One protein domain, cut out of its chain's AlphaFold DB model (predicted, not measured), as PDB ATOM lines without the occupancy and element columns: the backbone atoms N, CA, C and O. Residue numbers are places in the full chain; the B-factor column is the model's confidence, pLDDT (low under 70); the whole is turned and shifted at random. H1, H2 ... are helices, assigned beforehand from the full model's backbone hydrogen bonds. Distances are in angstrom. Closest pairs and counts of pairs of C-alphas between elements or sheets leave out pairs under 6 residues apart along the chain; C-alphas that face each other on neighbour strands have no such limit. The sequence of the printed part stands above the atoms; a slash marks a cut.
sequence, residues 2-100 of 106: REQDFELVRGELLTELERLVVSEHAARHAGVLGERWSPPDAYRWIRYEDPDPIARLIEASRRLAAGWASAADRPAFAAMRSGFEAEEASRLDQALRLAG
ATOM      1  N   ARG A   2      -0.432 -46.577  64.117       62.12
ATOM      2  CA  ARG A   2       0.430 -47.147  63.052       62.12
ATOM      3  C   ARG A   2      -0.276 -47.752  61.823       62.12
ATOM      4  O   ARG A   2       0.267 -47.662  60.733       62.12
ATOM      5  N   GLU A   3      -1.444 -48.382  61.971       62.31
ATOM      6  CA  GLU A   3      -2.197 -48.898  60.809       62.31
ATOM      7  C   GLU A   3      -2.742 -47.767  59.932       62.31
ATOM      8  O   GLU A   3      -2.667 -47.845  58.716       62.31
ATOM      9  N   GLN A   4      -3.227 -46.683  60.537       63.94
ATOM     10  CA  GLN A   4      -3.744 -45.523  59.809       63.94
ATOM     11  C   GLN A   4      -2.626 -44.796  59.052       63.94
ATOM     12  O   GLN A   4      -2.820 -44.400  57.905       63.94
ATOM     13  N   ASP A   5      -1.447 -44.701  59.671       69.19
ATOM     14  CA  ASP A   5      -0.249 -44.139  59.047       69.19
ATOM     15  C   ASP A   5       0.205 -45.010  57.863       69.19
ATOM     16  O   ASP A   5       0.469 -44.492  56.783       69.19
ATOM     17  N   PHE A   6       0.200 -46.340  58.016       65.19
ATOM     18  CA  PHE A   6       0.546 -47.277  56.942       65.19
ATOM     19  C   PHE A   6      -0.411 -47.205  55.745       65.19
ATOM     20  O   PHE A   6       0.032 -47.205  54.598       65.19
ATOM     21  N   GLU A   7      -1.720 -47.123  55.988       76.69
ATOM     22  CA  GLU A   7      -2.720 -46.987  54.923       76.69
ATOM     23  C   GLU A   7      -2.553 -45.667  54.154       76.69
ATOM     24  O   GLU A   7      -2.718 -45.640  52.932       76.69
ATOM     25  N   LEU A   8      -2.174 -44.593  54.853       73.81
ATOM     26  CA  LEU A   8      -1.913 -43.286  54.258       73.81
ATOM     27  C   LEU A   8      -0.626 -43.295  53.422       73.81
ATOM     28  O   LEU A   8      -0.671 -42.899  52.258       73.81
ATOM     29  N   VAL A   9       0.472 -43.863  53.948       70.44
ATOM     30  CA  VAL A   9       1.706 -44.130  53.177       70.44
ATOM     31  C   VAL A   9       1.372 -44.904  51.911       70.44
ATOM     32  O   VAL A   9       1.780 -44.515  50.820       70.44
ATOM     33  N   ARG A  10       0.617 -46.001  52.048       74.19
ATOM     34  CA  ARG A  10       0.254 -46.867  50.927       74.19
ATOM     35  C   ARG A  10      -0.556 -46.107  49.880       74.19
ATOM     36  O   ARG A  10      -0.298 -46.284  48.693       74.19
ATOM     37  N   GLY A  11      -1.507 -45.272  50.295       79.94
ATOM     38  CA  GLY A  11      -2.316 -44.452  49.393       79.94
ATOM     39  C   GLY A  11      -1.496 -43.415  48.622       79.94
ATOM     40  O   GLY A  11      -1.651 -43.286  47.404       79.94
ATOM     41  N   GLU A  12      -0.586 -42.716  49.299       80.69
ATOM     42  CA  GLU A  12       0.277 -41.709  48.670       80.69
ATOM     43  C   GLU A  12       1.299 -42.345  47.716       80.69
ATOM     44  O   GLU A  12       1.416 -41.917  46.567       80.69
ATOM     45  N   LEU A  13       1.973 -43.423  48.133       77.19
ATOM     46  CA  LEU A  13       2.919 -44.153  47.280       77.19
ATOM     47  C   LEU A  13       2.245 -44.761  46.052       77.19
ATOM     48  O   LEU A  13       2.799 -44.692  44.955       77.19
ATOM     49  N   LEU A  14       1.051 -45.337  46.218       81.38
ATOM     50  CA  LEU A  14       0.294 -45.889  45.096       81.38
ATOM     51  C   LEU A  14      -0.053 -44.796  44.077       81.38
ATOM     52  O   LEU A  14       0.081 -45.015  42.875       81.38
ATOM     53  N   THR A  15      -0.424 -43.609  44.558       84.38
ATOM     54  CA  THR A  15      -0.725 -42.449  43.709       84.38
ATOM     55  C   THR A  15       0.509 -41.967  42.941       84.38
ATOM     56  O   THR A  15       0.412 -41.640  41.757       84.38
ATOM     57  N   GLU A  16       1.681 -41.927  43.575       83.50
ATOM     58  CA  GLU A  16       2.916 -41.520  42.894       83.50
ATOM     59  C   GLU A  16       3.397 -42.558  41.873       83.50
ATOM     60  O   GLU A  16       3.831 -42.188  40.779       83.50
ATOM     61  N   LEU A  17       3.258 -43.850  42.181       81.50
ATOM     62  CA  LEU A  17       3.553 -44.936  41.242       81.50
ATOM     63  C   LEU A  17       2.632 -44.893  40.020       81.50
ATOM     64  O   LEU A  17       3.095 -45.043  38.890       81.50
ATOM     65  N   GLU A  18       1.342 -44.637  40.229       88.38
ATOM     66  CA  GLU A  18       0.381 -44.438  39.147       88.38
ATOM     67  C   GLU A  18       0.795 -43.291  38.225       88.38
ATOM     68  O   GLU A  18       0.886 -43.471  37.009       88.38
ATOM     69  N   ARG A  19       1.107 -42.123  38.799       88.31
ATOM     70  CA  ARG A  19       1.553 -40.953  38.028       88.31
ATOM     71  C   ARG A  19       2.799 -41.264  37.211       88.31
ATOM     72  O   ARG A  19       2.854 -40.882  36.047       88.31
ATOM     73  N   LEU A  20       3.763 -41.973  37.796       85.69
ATOM     74  CA  LEU A  20       4.990 -42.366  37.113       85.69
ATOM     75  C   LEU A  20       4.693 -43.253  35.894       85.69
ATOM     76  O   LEU A  20       5.124 -42.939  34.787       85.69
ATOM     77  N   VAL A  21       3.901 -44.314  36.074       87.50
ATOM     78  CA  VAL A  21       3.548 -45.249  34.991       87.50
ATOM     79  C   VAL A  21       2.751 -44.553  33.882       87.50
ATOM     80  O   VAL A  21       2.993 -44.792  32.695       87.50
ATOM     81  N   VAL A  22       1.820 -43.661  34.235       90.56
ATOM     82  CA  VAL A  22       1.036 -42.884  33.261       90.56
ATOM     83  C   VAL A  22       1.929 -41.910  32.482       90.56
ATOM     84  O   VAL A  22       1.820 -41.849  31.254       90.56
ATOM     85  N   SER A  23       2.835 -41.192  33.157       88.69
ATOM     86  CA  SER A  23       3.822 -40.309  32.516       88.69
ATOM     87  C   SER A  23       4.727 -41.078  31.551       88.69
ATOM     88  O   SER A  23       4.941 -40.641  30.419       88.69
ATOM     89  N   GLU A  24       5.212 -42.255  31.954       88.50
ATOM     90  CA  GLU A  24       6.071 -43.097  31.118       88.50
ATOM     91  C   GLU A  24       5.354 -43.566  29.851       88.50
ATOM     92  O   GLU A  24       5.892 -43.515  28.740       88.50
ATOM     93  N   HIS A  25       4.100 -43.993  30.013       89.12
ATOM     94  CA  HIS A  25       3.262 -44.419  28.905       89.12
ATOM     95  C   HIS A  25       3.013 -43.270  27.921       89.12
ATOM     96  O   HIS A  25       3.085 -43.476  26.706       89.12
ATOM     97  N   ALA A  26       2.758 -42.058  28.422       89.00
ATOM     98  CA  ALA A  26       2.598 -40.863  27.596       89.00
ATOM     99  C   ALA A  26       3.872 -40.547  26.804       89.00
ATOM    100  O   ALA A  26       3.816 -40.362  25.586       89.00
ATOM    101  N   ALA A  27       5.022 -40.541  27.483       84.94
ATOM    102  CA  ALA A  27       6.327 -40.281  26.887       84.94
ATOM    103  C   ALA A  27       6.624 -41.253  25.737       84.94
ATOM    104  O   ALA A  27       6.989 -40.839  24.636       84.94
ATOM    105  N   ARG A  28       6.383 -42.549  25.952       84.88
ATOM    106  CA  ARG A  28       6.585 -43.563  24.917       84.88
ATOM    107  C   ARG A  28       5.610 -43.399  23.745       84.88
ATOM    108  O   ARG A  28       6.043 -43.421  22.596       84.88
ATOM    109  N   HIS A  29       4.314 -43.222  23.991       85.00
ATOM    110  CA  HIS A  29       3.336 -43.130  22.901       85.00
ATOM    111  C   HIS A  29       3.474 -41.840  22.092       85.00
ATOM    112  O   HIS A  29       3.664 -41.895  20.878       85.00
ATOM    113  N   ALA A  30       3.442 -40.683  22.749       82.56
ATOM    114  CA  ALA A  30       3.497 -39.405  22.050       82.56
ATOM    115  C   ALA A  30       4.913 -39.073  21.560       82.56
ATOM    116  O   ALA A  30       5.086 -38.634  20.426       82.56
ATOM    117  N   GLY A  31       5.930 -39.288  22.398       75.00
ATOM    118  CA  GLY A  31       7.288 -38.820  22.120       75.00
ATOM    119  C   GLY A  31       8.155 -39.795  21.322       75.00
ATOM    120  O   GLY A  31       9.000 -39.359  20.544       75.00
ATOM    121  N   VAL A  32       7.936 -41.106  21.468       74.88
ATOM    122  CA  VAL A  32       8.738 -42.131  20.774       74.88
ATOM    123  C   VAL A  32       7.993 -42.727  19.590       74.88
ATOM    124  O   VAL A  32       8.584 -42.891  18.521       74.88
ATOM    125  N   LEU A  33       6.717 -43.077  19.770       79.12
ATOM    126  CA  LEU A  33       5.886 -43.704  18.740       79.12
ATOM    127  C   LEU A  33       5.190 -42.684  17.824       79.12
ATOM    128  O   LEU A  33       4.847 -43.041  16.701       79.12
ATOM    129  N   GLY A  34       5.044 -41.426  18.256       81.06
ATOM    130  CA  GLY A  34       4.334 -40.384  17.504       81.06
ATOM    131  C   GLY A  34       2.815 -40.587  17.474       81.06
ATOM    132  O   GLY A  34       2.130 -40.071  16.593       81.06
ATOM    133  N   GLU A  35       2.285 -41.369  18.410       85.25
ATOM    134  CA  GLU A  35       0.872 -41.710  18.495       85.25
ATOM    135  C   GLU A  35       0.099 -40.674  19.312       85.25
ATOM    136  O   GLU A  35       0.616 -40.052  20.244       85.25
ATOM    137  N   ARG A  36      -1.186 -40.503  18.987       86.56
ATOM    138  CA  ARG A  36      -2.076 -39.671  19.796       86.56
ATOM    139  C   ARG A  36      -2.285 -40.356  21.144       86.56
ATOM    140  O   ARG A  36      -2.706 -41.505  21.184       86.56
ATOM    141  N   TRP A  37      -2.013 -39.636  22.226       90.81
ATOM    142  CA  TRP A  37      -2.129 -40.154  23.586       90.81
ATOM    143  C   TRP A  37      -3.142 -39.352  24.405       90.81
ATOM    144  O   TRP A  37      -3.235 -38.128  24.269       90.81
ATOM    145  N   SER A  38      -3.876 -40.042  25.276       89.06
ATOM    146  CA  SER A  38      -4.709 -39.437  26.311       89.06
ATOM    147  C   SER A  38      -4.625 -40.217  27.635       89.06
ATOM    148  O   SER A  38      -4.348 -41.419  27.619       89.06
ATOM    149  N   PRO A  39      -4.907 -39.583  28.793       85.00
ATOM    150  CA  PRO A  39      -4.884 -40.277  30.082       85.00
ATOM    151  C   PRO A  39      -5.779 -41.534  30.144       85.00
ATOM    152  O   PRO A  39      -5.310 -42.558  30.640       85.00
ATOM    153  N   PRO A  40      -7.017 -41.541  29.597       89.44
ATOM    154  CA  PRO A  40      -7.842 -42.752  29.539       89.44
ATOM    155  C   PRO A  40      -7.184 -43.951  28.847       89.44
ATOM    156  O   PRO A  40      -7.464 -45.089  29.223       89.44
ATOM    157  N   ASP A  41      -6.308 -43.722  27.864       87.69
ATOM    158  CA  ASP A  41      -5.609 -44.805  27.168       87.69
ATOM    159  C   ASP A  41      -4.627 -45.511  28.104       87.69
ATOM    160  O   ASP A  41      -4.581 -46.740  28.133       87.69
ATOM    161  N   ALA A  42      -3.909 -44.744  28.933       88.56
ATOM    162  CA  ALA A  42      -3.017 -45.298  29.945       88.56
ATOM    163  C   ALA A  42      -3.801 -46.109  30.989       88.56
ATOM    164  O   ALA A  42      -3.447 -47.252  31.263       88.56
ATOM    165  N   TYR A  43      -4.915 -45.585  31.511       87.81
ATOM    166  CA  TYR A  43      -5.710 -46.299  32.520       87.81
ATOM    167  C   TYR A  43      -6.301 -47.615  31.994       87.81
ATOM    168  O   TYR A  43      -6.244 -48.639  32.681       87.81
ATOM    169  N   ARG A  44      -6.804 -47.623  30.753       88.81
ATOM    170  CA  ARG A  44      -7.266 -48.851  30.083       88.81
ATOM    171  C   ARG A  44      -6.125 -49.836  29.851       88.81
ATOM    172  O   ARG A  44      -6.305 -51.040  30.004       88.81
ATOM    173  N   TRP A  45      -4.946 -49.337  29.494       90.62
ATOM    174  CA  TRP A  45      -3.771 -50.164  29.240       90.62
ATOM    175  C   TRP A  45      -3.187 -50.799  30.515       90.62
ATOM    176  O   TRP A  45      -2.752 -51.957  30.459       90.62
ATOM    177  N   ILE A  46      -3.218 -50.074  31.642       88.31
ATOM    178  CA  ILE A  46      -2.833 -50.559  32.981       88.31
ATOM    179  C   ILE A  46      -3.869 -51.562  33.516       88.31
ATOM    180  O   ILE A  46      -3.493 -52.514  34.195       88.31
ATOM    181  N   ARG A  47      -5.145 -51.425  33.119       85.00
ATOM    182  CA  ARG A  47      -6.292 -52.254  33.547       85.00
ATOM    183  C   ARG A  47      -6.688 -52.043  35.009       85.00
ATOM    184  O   ARG A  47      -6.834 -52.999  35.761       85.00
ATOM    185  N   TYR A  48      -6.915 -50.794  35.403       77.12
ATOM    186  CA  TYR A  48      -7.360 -50.441  36.762       77.12
ATOM    187  C   TYR A  48      -8.746 -50.963  37.173       77.12
ATOM    188  O   TYR A  48      -9.136 -50.834  38.326       77.12
ATOM    189  N   GLU A  49      -9.495 -51.550  36.244       78.94
ATOM    190  CA  GLU A  49     -10.716 -52.308  36.537       78.94
ATOM    191  C   GLU A  49     -10.451 -53.639  37.274       78.94
ATOM    192  O   GLU A  49     -11.385 -54.264  37.773       78.94
ATOM    193  N   ASP A  50      -9.188 -54.067  37.362       81.62
ATOM    194  CA  ASP A  50      -8.733 -55.221  38.144       81.62
ATOM    195  C   ASP A  50      -8.699 -54.899  39.657       81.62
ATOM    196  O   ASP A  50      -8.289 -53.799  40.039       81.62
ATOM    197  N   PRO A  51      -9.096 -55.839  40.539       83.81
ATOM    198  CA  PRO A  51      -9.096 -55.617  41.986       83.81
ATOM    199  C   PRO A  51      -7.697 -55.481  42.614       83.81
ATOM    200  O   PRO A  51      -7.612 -55.062  43.769       83.81
ATOM    201  N   ASP A  52      -6.616 -55.824  41.904       83.94
ATOM    202  CA  ASP A  52      -5.236 -55.696  42.387       83.94
ATOM    203  C   ASP A  52      -4.450 -54.609  41.616       83.94
ATOM    204  O   ASP A  52      -3.683 -54.908  40.686       83.94
ATOM    205  N   PRO A  53      -4.601 -53.325  41.996       79.06
ATOM    206  CA  PRO A  53      -3.960 -52.207  41.304       79.06
ATOM    207  C   PRO A  53      -2.428 -52.239  41.402       79.06
ATOM    208  O   PRO A  53      -1.740 -51.775  40.493       79.06
ATOM    209  N   ILE A  54      -1.870 -52.828  42.466       80.81
ATOM    210  CA  ILE A  54      -0.416 -52.930  42.644       80.81
ATOM    211  C   ILE A  54       0.157 -53.924  41.634       80.81
ATOM    212  O   ILE A  54       1.124 -53.606  40.935       80.81
ATOM    213  N   ALA A  55      -0.455 -55.104  41.494       81.44
ATOM    214  CA  ALA A  55      -0.028 -56.077  40.491       81.44
ATOM    215  C   ALA A  55      -0.126 -55.511  39.066       81.44
ATOM    216  O   ALA A  55       0.753 -55.767  38.236       81.44
ATOM    217  N   ARG A  56      -1.159 -54.704  38.782       86.19
ATOM    218  CA  ARG A  56      -1.309 -54.024  37.487       86.19
ATOM    219  C   ARG A  56      -0.195 -53.019  37.217       86.19
ATOM    220  O   ARG A  56       0.345 -53.014  36.112       86.19
ATOM    221  N   LEU A  57       0.189 -52.221  38.210       83.25
ATOM    222  CA  LEU A  57       1.288 -51.260  38.082       83.25
ATOM    223  C   LEU A  57       2.647 -51.938  37.876       83.25
ATOM    224  O   LEU A  57       3.428 -51.497  37.033       83.25
ATOM    225  N   ILE A  58       2.915 -53.047  38.572       82.38
ATOM    226  CA  ILE A  58       4.141 -53.837  38.371       82.38
ATOM    227  C   ILE A  58       4.202 -54.381  36.940       82.38
ATOM    228  O   ILE A  58       5.232 -54.282  36.269       82.38
ATOM    229  N   GLU A  59       3.099 -54.946  36.450       85.88
ATOM    230  CA  GLU A  59       3.026 -55.476  35.089       85.88
ATOM    231  C   GLU A  59       3.165 -54.368  34.037       85.88
ATOM    232  O   GLU A  59       3.887 -54.519  33.052       85.88
ATOM    233  N   ALA A  60       2.521 -53.224  34.266       87.00
ATOM    234  CA  ALA A  60       2.658 -52.036  33.439       87.00
ATOM    235  C   ALA A  60       4.123 -51.571  33.353       87.00
ATOM    236  O   ALA A  60       4.647 -51.411  32.251       87.00
ATOM    237  N   SER A  61       4.815 -51.449  34.486       85.44
ATOM    238  CA  SER A  61       6.235 -51.080  34.523       85.44
ATOM    239  C   SER A  61       7.110 -52.059  33.724       85.44
ATOM    240  O   SER A  61       7.915 -51.643  32.890       85.44
ATOM    241  N   ARG A  62       6.893 -53.376  33.860       85.69
ATOM    242  CA  ARG A  62       7.624 -54.390  33.070       85.69
ATOM    243  C   ARG A  62       7.396 -54.244  31.566       85.69
ATOM    244  O   ARG A  62       8.339 -54.337  30.780       85.69
ATOM    245  N   ARG A  63       6.147 -54.010  31.154       88.56
ATOM    246  CA  ARG A  63       5.786 -53.814  29.742       88.56
ATOM    247  C   ARG A  63       6.396 -52.531  29.176       88.56
ATOM    248  O   ARG A  63       6.822 -52.533  28.022       88.56
ATOM    249  N   LEU A  64       6.473 -51.463  29.973       86.06
ATOM    250  CA  LEU A  64       7.147 -50.218  29.598       86.06
ATOM    251  C   LEU A  64       8.649 -50.433  29.424       86.06
ATOM    252  O   LEU A  64       9.176 -50.083  28.370       86.06
ATOM    253  N   ALA A  65       9.309 -51.107  30.369       85.62
ATOM    254  CA  ALA A  65      10.731 -51.435  30.274       85.62
ATOM    255  C   ALA A  65      11.061 -52.232  28.997       85.62
ATOM    256  O   ALA A  65      11.979 -51.876  28.255       85.62
ATOM    257  N   ALA A  66      10.265 -53.257  28.677       85.31
ATOM    258  CA  ALA A  66      10.405 -54.002  27.423       85.31
ATOM    259  C   ALA A  66      10.152 -53.112  26.188       85.31
ATOM    260  O   ALA A  66      10.864 -53.191  25.183       85.31
ATOM    261  N   GLY A  67       9.157 -52.228  26.273       84.56
ATOM    262  CA  GLY A  67       8.830 -51.263  25.233       84.56
ATOM    263  C   GLY A  67       9.956 -50.266  24.955       84.56
ATOM    264  O   GLY A  67      10.193 -49.948  23.789       84.56
ATOM    265  N   TRP A  68      10.660 -49.801  25.983       83.69
ATOM    266  CA  TRP A  68      11.834 -48.940  25.851       83.69
ATOM    267  C   TRP A  68      13.027 -49.684  25.266       83.69
ATOM    268  O   TRP A  68      13.649 -49.168  24.342       83.69
ATOM    269  N   ALA A  69      13.295 -50.913  25.713       84.75
ATOM    270  CA  ALA A  69      14.361 -51.737  25.139       84.75
ATOM    271  C   ALA A  69      14.192 -51.909  23.616       84.75
ATOM    272  O   ALA A  69      15.157 -51.804  22.867       84.75
ATOM    273  N   SER A  70      12.950 -52.073  23.143       84.19
ATOM    274  CA  SER A  70      12.641 -52.160  21.706       84.19
ATOM    275  C   SER A  70      12.776 -50.839  20.932       84.19
ATOM    276  O   SER A  70      12.775 -50.839  19.704       84.19
ATOM    277  N   ALA A  71      12.858 -49.707  21.634       81.81
ATOM    278  CA  ALA A  71      12.929 -48.369  21.055       81.81
ATOM    279  C   ALA A  71      14.309 -47.711  21.210       81.81
ATOM    280  O   ALA A  71      14.443 -46.536  20.865       81.81
ATOM    281  N   ALA A  72      15.315 -48.447  21.699       84.25
ATOM    282  CA  ALA A  72      16.648 -47.931  22.011       84.25
ATOM    283  C   ALA A  72      17.329 -47.218  20.828       84.25
ATOM    284  O   ALA A  72      18.009 -46.215  21.025       84.25
ATOM    285  N   ASP A  73      17.075 -47.674  19.598       86.19
ATOM    286  CA  ASP A  73      17.668 -47.104  18.382       86.19
ATOM    287  C   ASP A  73      16.940 -45.851  17.860       86.19
ATOM    288  O   ASP A  73      17.319 -45.286  16.830       86.19
ATOM    289  N   ARG A  74      15.861 -45.397  18.518       83.06
ATOM    290  CA  ARG A  74      15.118 -44.219  18.047       83.06
ATOM    291  C   ARG A  74      15.848 -42.916  18.394       83.06
ATOM    292  O   ARG A  74      16.289 -42.756  19.528       83.06
ATOM    293  N   PRO A  75      15.873 -41.912  17.492       80.50
ATOM    294  CA  PRO A  75      16.615 -40.664  17.712       80.50
ATOM    295  C   PRO A  75      16.241 -39.894  18.988       80.50
ATOM    296  O   PRO A  75      17.090 -39.244  19.588       80.50
ATOM    297  N   ALA A  76      14.976 -39.968  19.418       81.25
ATOM    298  CA  ALA A  76      14.488 -39.292  20.623       81.25
ATOM    299  C   ALA A  76      14.708 -40.099  21.921       81.25
ATOM    300  O   ALA A  76      14.475 -39.572  23.008       81.25
ATOM    301  N   PHE A  77      15.153 -41.359  21.826       84.88
ATOM    302  CA  PHE A  77      15.199 -42.299  22.948       84.88
ATOM    303  C   PHE A  77      16.020 -41.769  24.126       84.88
ATOM    304  O   PHE A  77      15.500 -41.694  25.236       84.88
ATOM    305  N   ALA A  78      17.269 -41.358  23.887       82.38
ATOM    306  CA  ALA A  78      18.187 -40.968  24.958       82.38
ATOM    307  C   ALA A  78      17.666 -39.771  25.769       82.38
ATOM    308  O   ALA A  78      17.618 -39.825  26.994       82.38
ATOM    309  N   ALA A  79      17.204 -38.717  25.087       82.69
ATOM    310  CA  ALA A  79      16.675 -37.524  25.744       82.69
ATOM    311  C   ALA A  79      15.415 -37.832  26.570       82.69
ATOM    312  O   ALA A  79      15.281 -37.353  27.695       82.69
ATOM    313  N   MET A  80      14.507 -38.659  26.039       81.31
ATOM    314  CA  MET A  80      13.297 -39.046  26.765       81.31
ATOM    315  C   MET A  80      13.595 -39.963  27.950       81.31
ATOM    316  O   MET A  80      13.034 -39.765  29.027       81.31
ATOM    317  N   ARG A  81      14.496 -40.935  27.775       82.69
ATOM    318  CA  ARG A  81      14.863 -41.880  28.829       82.69
ATOM    319  C   ARG A  81      15.524 -41.170  30.009       82.69
ATOM    320  O   ARG A  81      15.111 -41.402  31.139       82.69
ATOM    321  N   SER A  82      16.461 -40.254  29.757       80.50
ATOM    322  CA  SER A  82      17.089 -39.461  30.821       80.50
ATOM    323  C   SER A  82      16.099 -38.544  31.546       80.50
ATOM    324  O   SER A  82      16.197 -38.378  32.759       80.50
ATOM    325  N   GLY A  83      15.122 -37.969  30.832       81.06
ATOM    326  CA  GLY A  83      14.049 -37.193  31.462       81.06
ATOM    327  C   GLY A  83      13.222 -38.035  32.434       81.06
ATOM    328  O   GLY A  83      12.920 -37.588  33.539       81.06
ATOM    329  N   PHE A  84      12.925 -39.278  32.056       79.44
ATOM    330  CA  PHE A  84      12.170 -40.195  32.900       79.44
ATOM    331  C   PHE A  84      12.972 -40.703  34.106       79.44
ATOM    332  O   PHE A  84      12.442 -40.751  35.210       79.44
ATOM    333  N   GLU A  85      14.258 -41.014  33.930       79.69
ATOM    334  CA  GLU A  85      15.152 -41.398  35.036       79.69
ATOM    335  C   GLU A  85      15.263 -40.293  36.097       79.69
ATOM    336  O   GLU A  85      15.280 -40.576  37.294       79.69
ATOM    337  N   ALA A  86      15.271 -39.022  35.679       77.00
ATOM    338  CA  ALA A  86      15.222 -37.891  36.603       77.00
ATOM    339  C   ALA A  86      13.876 -37.803  37.350       77.00
ATOM    340  O   ALA A  86      13.849 -37.521  38.551       77.00
ATOM    341  N   GLU A  87      12.761 -38.066  36.662       76.88
ATOM    342  CA  GLU A  87      11.419 -38.098  37.260       76.88
ATOM    343  C   GLU A  87      11.270 -39.243  38.277       76.88
ATOM    344  O   GLU A  87      10.713 -39.047  39.360       76.88
ATOM    345  N   GLU A  88      11.785 -40.428  37.946       78.62
ATOM    346  CA  GLU A  88      11.821 -41.611  38.809       78.62
ATOM    347  C   GLU A  88      12.647 -41.338  40.072       78.62
ATOM    348  O   GLU A  88      12.154 -41.533  41.186       78.62
ATOM    349  N   ALA A  89      13.860 -40.798  39.919       75.56
ATOM    350  CA  ALA A  89      14.718 -40.438  41.044       75.56
ATOM    351  C   ALA A  89      14.055 -39.403  41.969       75.56
ATOM    352  O   ALA A  89      14.090 -39.552  43.192       75.56
ATOM    353  N   SER A  90      13.398 -38.383  41.402       77.19
ATOM    354  CA  SER A  90      12.699 -37.365  42.195       77.19
ATOM    355  C   SER A  90      11.524 -37.941  42.989       77.19
ATOM    356  O   SER A  90      11.272 -37.496  44.111       77.19
ATOM    357  N   ARG A  91      10.793 -38.911  42.428       75.56
ATOM    358  CA  ARG A  91       9.684 -39.569  43.133       75.56
ATOM    359  C   ARG A  91      10.164 -40.537  44.199       75.56
ATOM    360  O   ARG A  91       9.562 -40.587  45.269       75.56
ATOM    361  N   LEU A  92      11.252 -41.261  43.942       76.19
ATOM    362  CA  LEU A  92      11.872 -42.119  44.948       76.19
ATOM    363  C   LEU A  92      12.331 -41.293  46.157       76.19
ATOM    364  O   LEU A  92      12.048 -41.667  47.292       76.19
ATOM    365  N   ASP A  93      12.959 -40.140  45.926       79.62
ATOM    366  CA  ASP A  93      13.329 -39.205  46.993       79.62
ATOM    367  C   ASP A  93      12.106 -38.721  47.794       79.62
ATOM    368  O   ASP A  93      12.118 -38.722  49.026       79.62
ATOM    369  N   GLN A  94      11.011 -38.367  47.114       78.69
ATOM    370  CA  GLN A  94       9.767 -37.977  47.778       78.69
ATOM    371  C   GLN A  94       9.174 -39.120  48.617       78.69
ATOM    372  O   GLN A  94       8.773 -38.890  49.758       78.69
ATOM    373  N   ALA A  95       9.161 -40.349  48.096       73.44
ATOM    374  CA  ALA A  95       8.691 -41.524  48.826       73.44
ATOM    375  C   ALA A  95       9.542 -41.804  50.076       73.44
ATOM    376  O   ALA A  95       8.997 -42.071  51.147       73.44
ATOM    377  N   LEU A  96      10.868 -41.681  49.967       76.81
ATOM    378  CA  LEU A  96      11.784 -41.822  51.101       76.81
ATOM    379  C   LEU A  96      11.557 -40.728  52.156       76.81
ATOM    380  O   LEU A  96      11.561 -41.022  53.351       76.81
ATOM    381  N   ARG A  97      11.290 -39.483  51.738       81.25
ATOM    382  CA  ARG A  97      10.933 -38.387  52.654       81.25
ATOM    383  C   ARG A  97       9.623 -38.645  53.394       81.25
ATOM    384  O   ARG A  97       9.571 -38.425  54.603       81.25
ATOM    385  N   LEU A  98       8.593 -39.133  52.703       76.06
ATOM    386  CA  LEU A  98       7.314 -39.502  53.320       76.06
ATOM    387  C   LEU A  98       7.493 -40.652  54.318       76.06
ATOM    388  O   LEU A  98       7.030 -40.560  55.455       76.06
ATOM    389  N   ALA A  99       8.246 -41.689  53.942       72.44
ATOM    390  CA  ALA A  99       8.578 -42.794  54.836       72.44
ATOM    391  C   ALA A  99       9.329 -42.313  56.093       72.44
ATOM    392  O   ALA A  99       9.013 -42.744  57.202       72.44
ATOM    393  N   GLY A 100      10.276 -41.381  55.943       77.44
ATOM    394  CA  GLY A 100      10.994 -40.765  57.061       77.44
ATOM    395  C   GLY A 100      10.096 -39.929  57.977       77.44
ATOM    396  O   GLY A 100      10.147 -40.096  59.194       77.44
TER     397      GLY A 100
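AT A GLANCE: This is residues 2 to 100 of the 106 residues of an uncharacterized protein of Candidatus Dormibacteraeota bacterium (UniProt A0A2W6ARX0). Two long helices, H1 and H4, run side by side in opposite ways; short H2 crosses H1 on the side away from H4, and H3 packs on H1 at a slant. The printed part has 99 residues, four named helices in the order H1, H2, H3, H4 and no named strand: all helix. It is elongated, 48 by 29 by 20 A, and only just compact, close to loose, with a radius of gyration of the C-alphas of 14.7 A.

HOW THE PARTS SIT: H1, residues 2 to 33, is the hub. Its residues 22 to 26 alone touch H2, residues 39 to 46, about perpendicular at 73 degrees; the closest C-alphas, of Val 22 and Ala 42, are 5.8 A apart. Its residues 14 to 28 alone touch H3, residues 53 to 69, at a shallow tilt of 30 degrees, the same way; closest are C-alphas 21 and 61, 6.4 A. H4, residues 77 to 100, touches H1 at 6 degrees, shallow, opposite ways; closest are C-alphas 13 and 95, 6.5 A. H2 and H4 are apart. In each helix every O i to N i+4 pair is within hydrogen-bond range.

IN THESE COORDINATES: H1 begins at C-alpha 2 (0.430, -47.147, 63.052) and measures 44.8 A, H2 10.9 A, H3 24.4 A; H4, 34.4 A, ends at C-alpha 100 (10.994, -40.765, 57.061).

THE WHOLE: The C-alphas farthest apart, of Arg 2 and Pro 75, are 48.6 A apart. The printed part has no cut and no long link; residues 2 to 6 have pLDDT under 70.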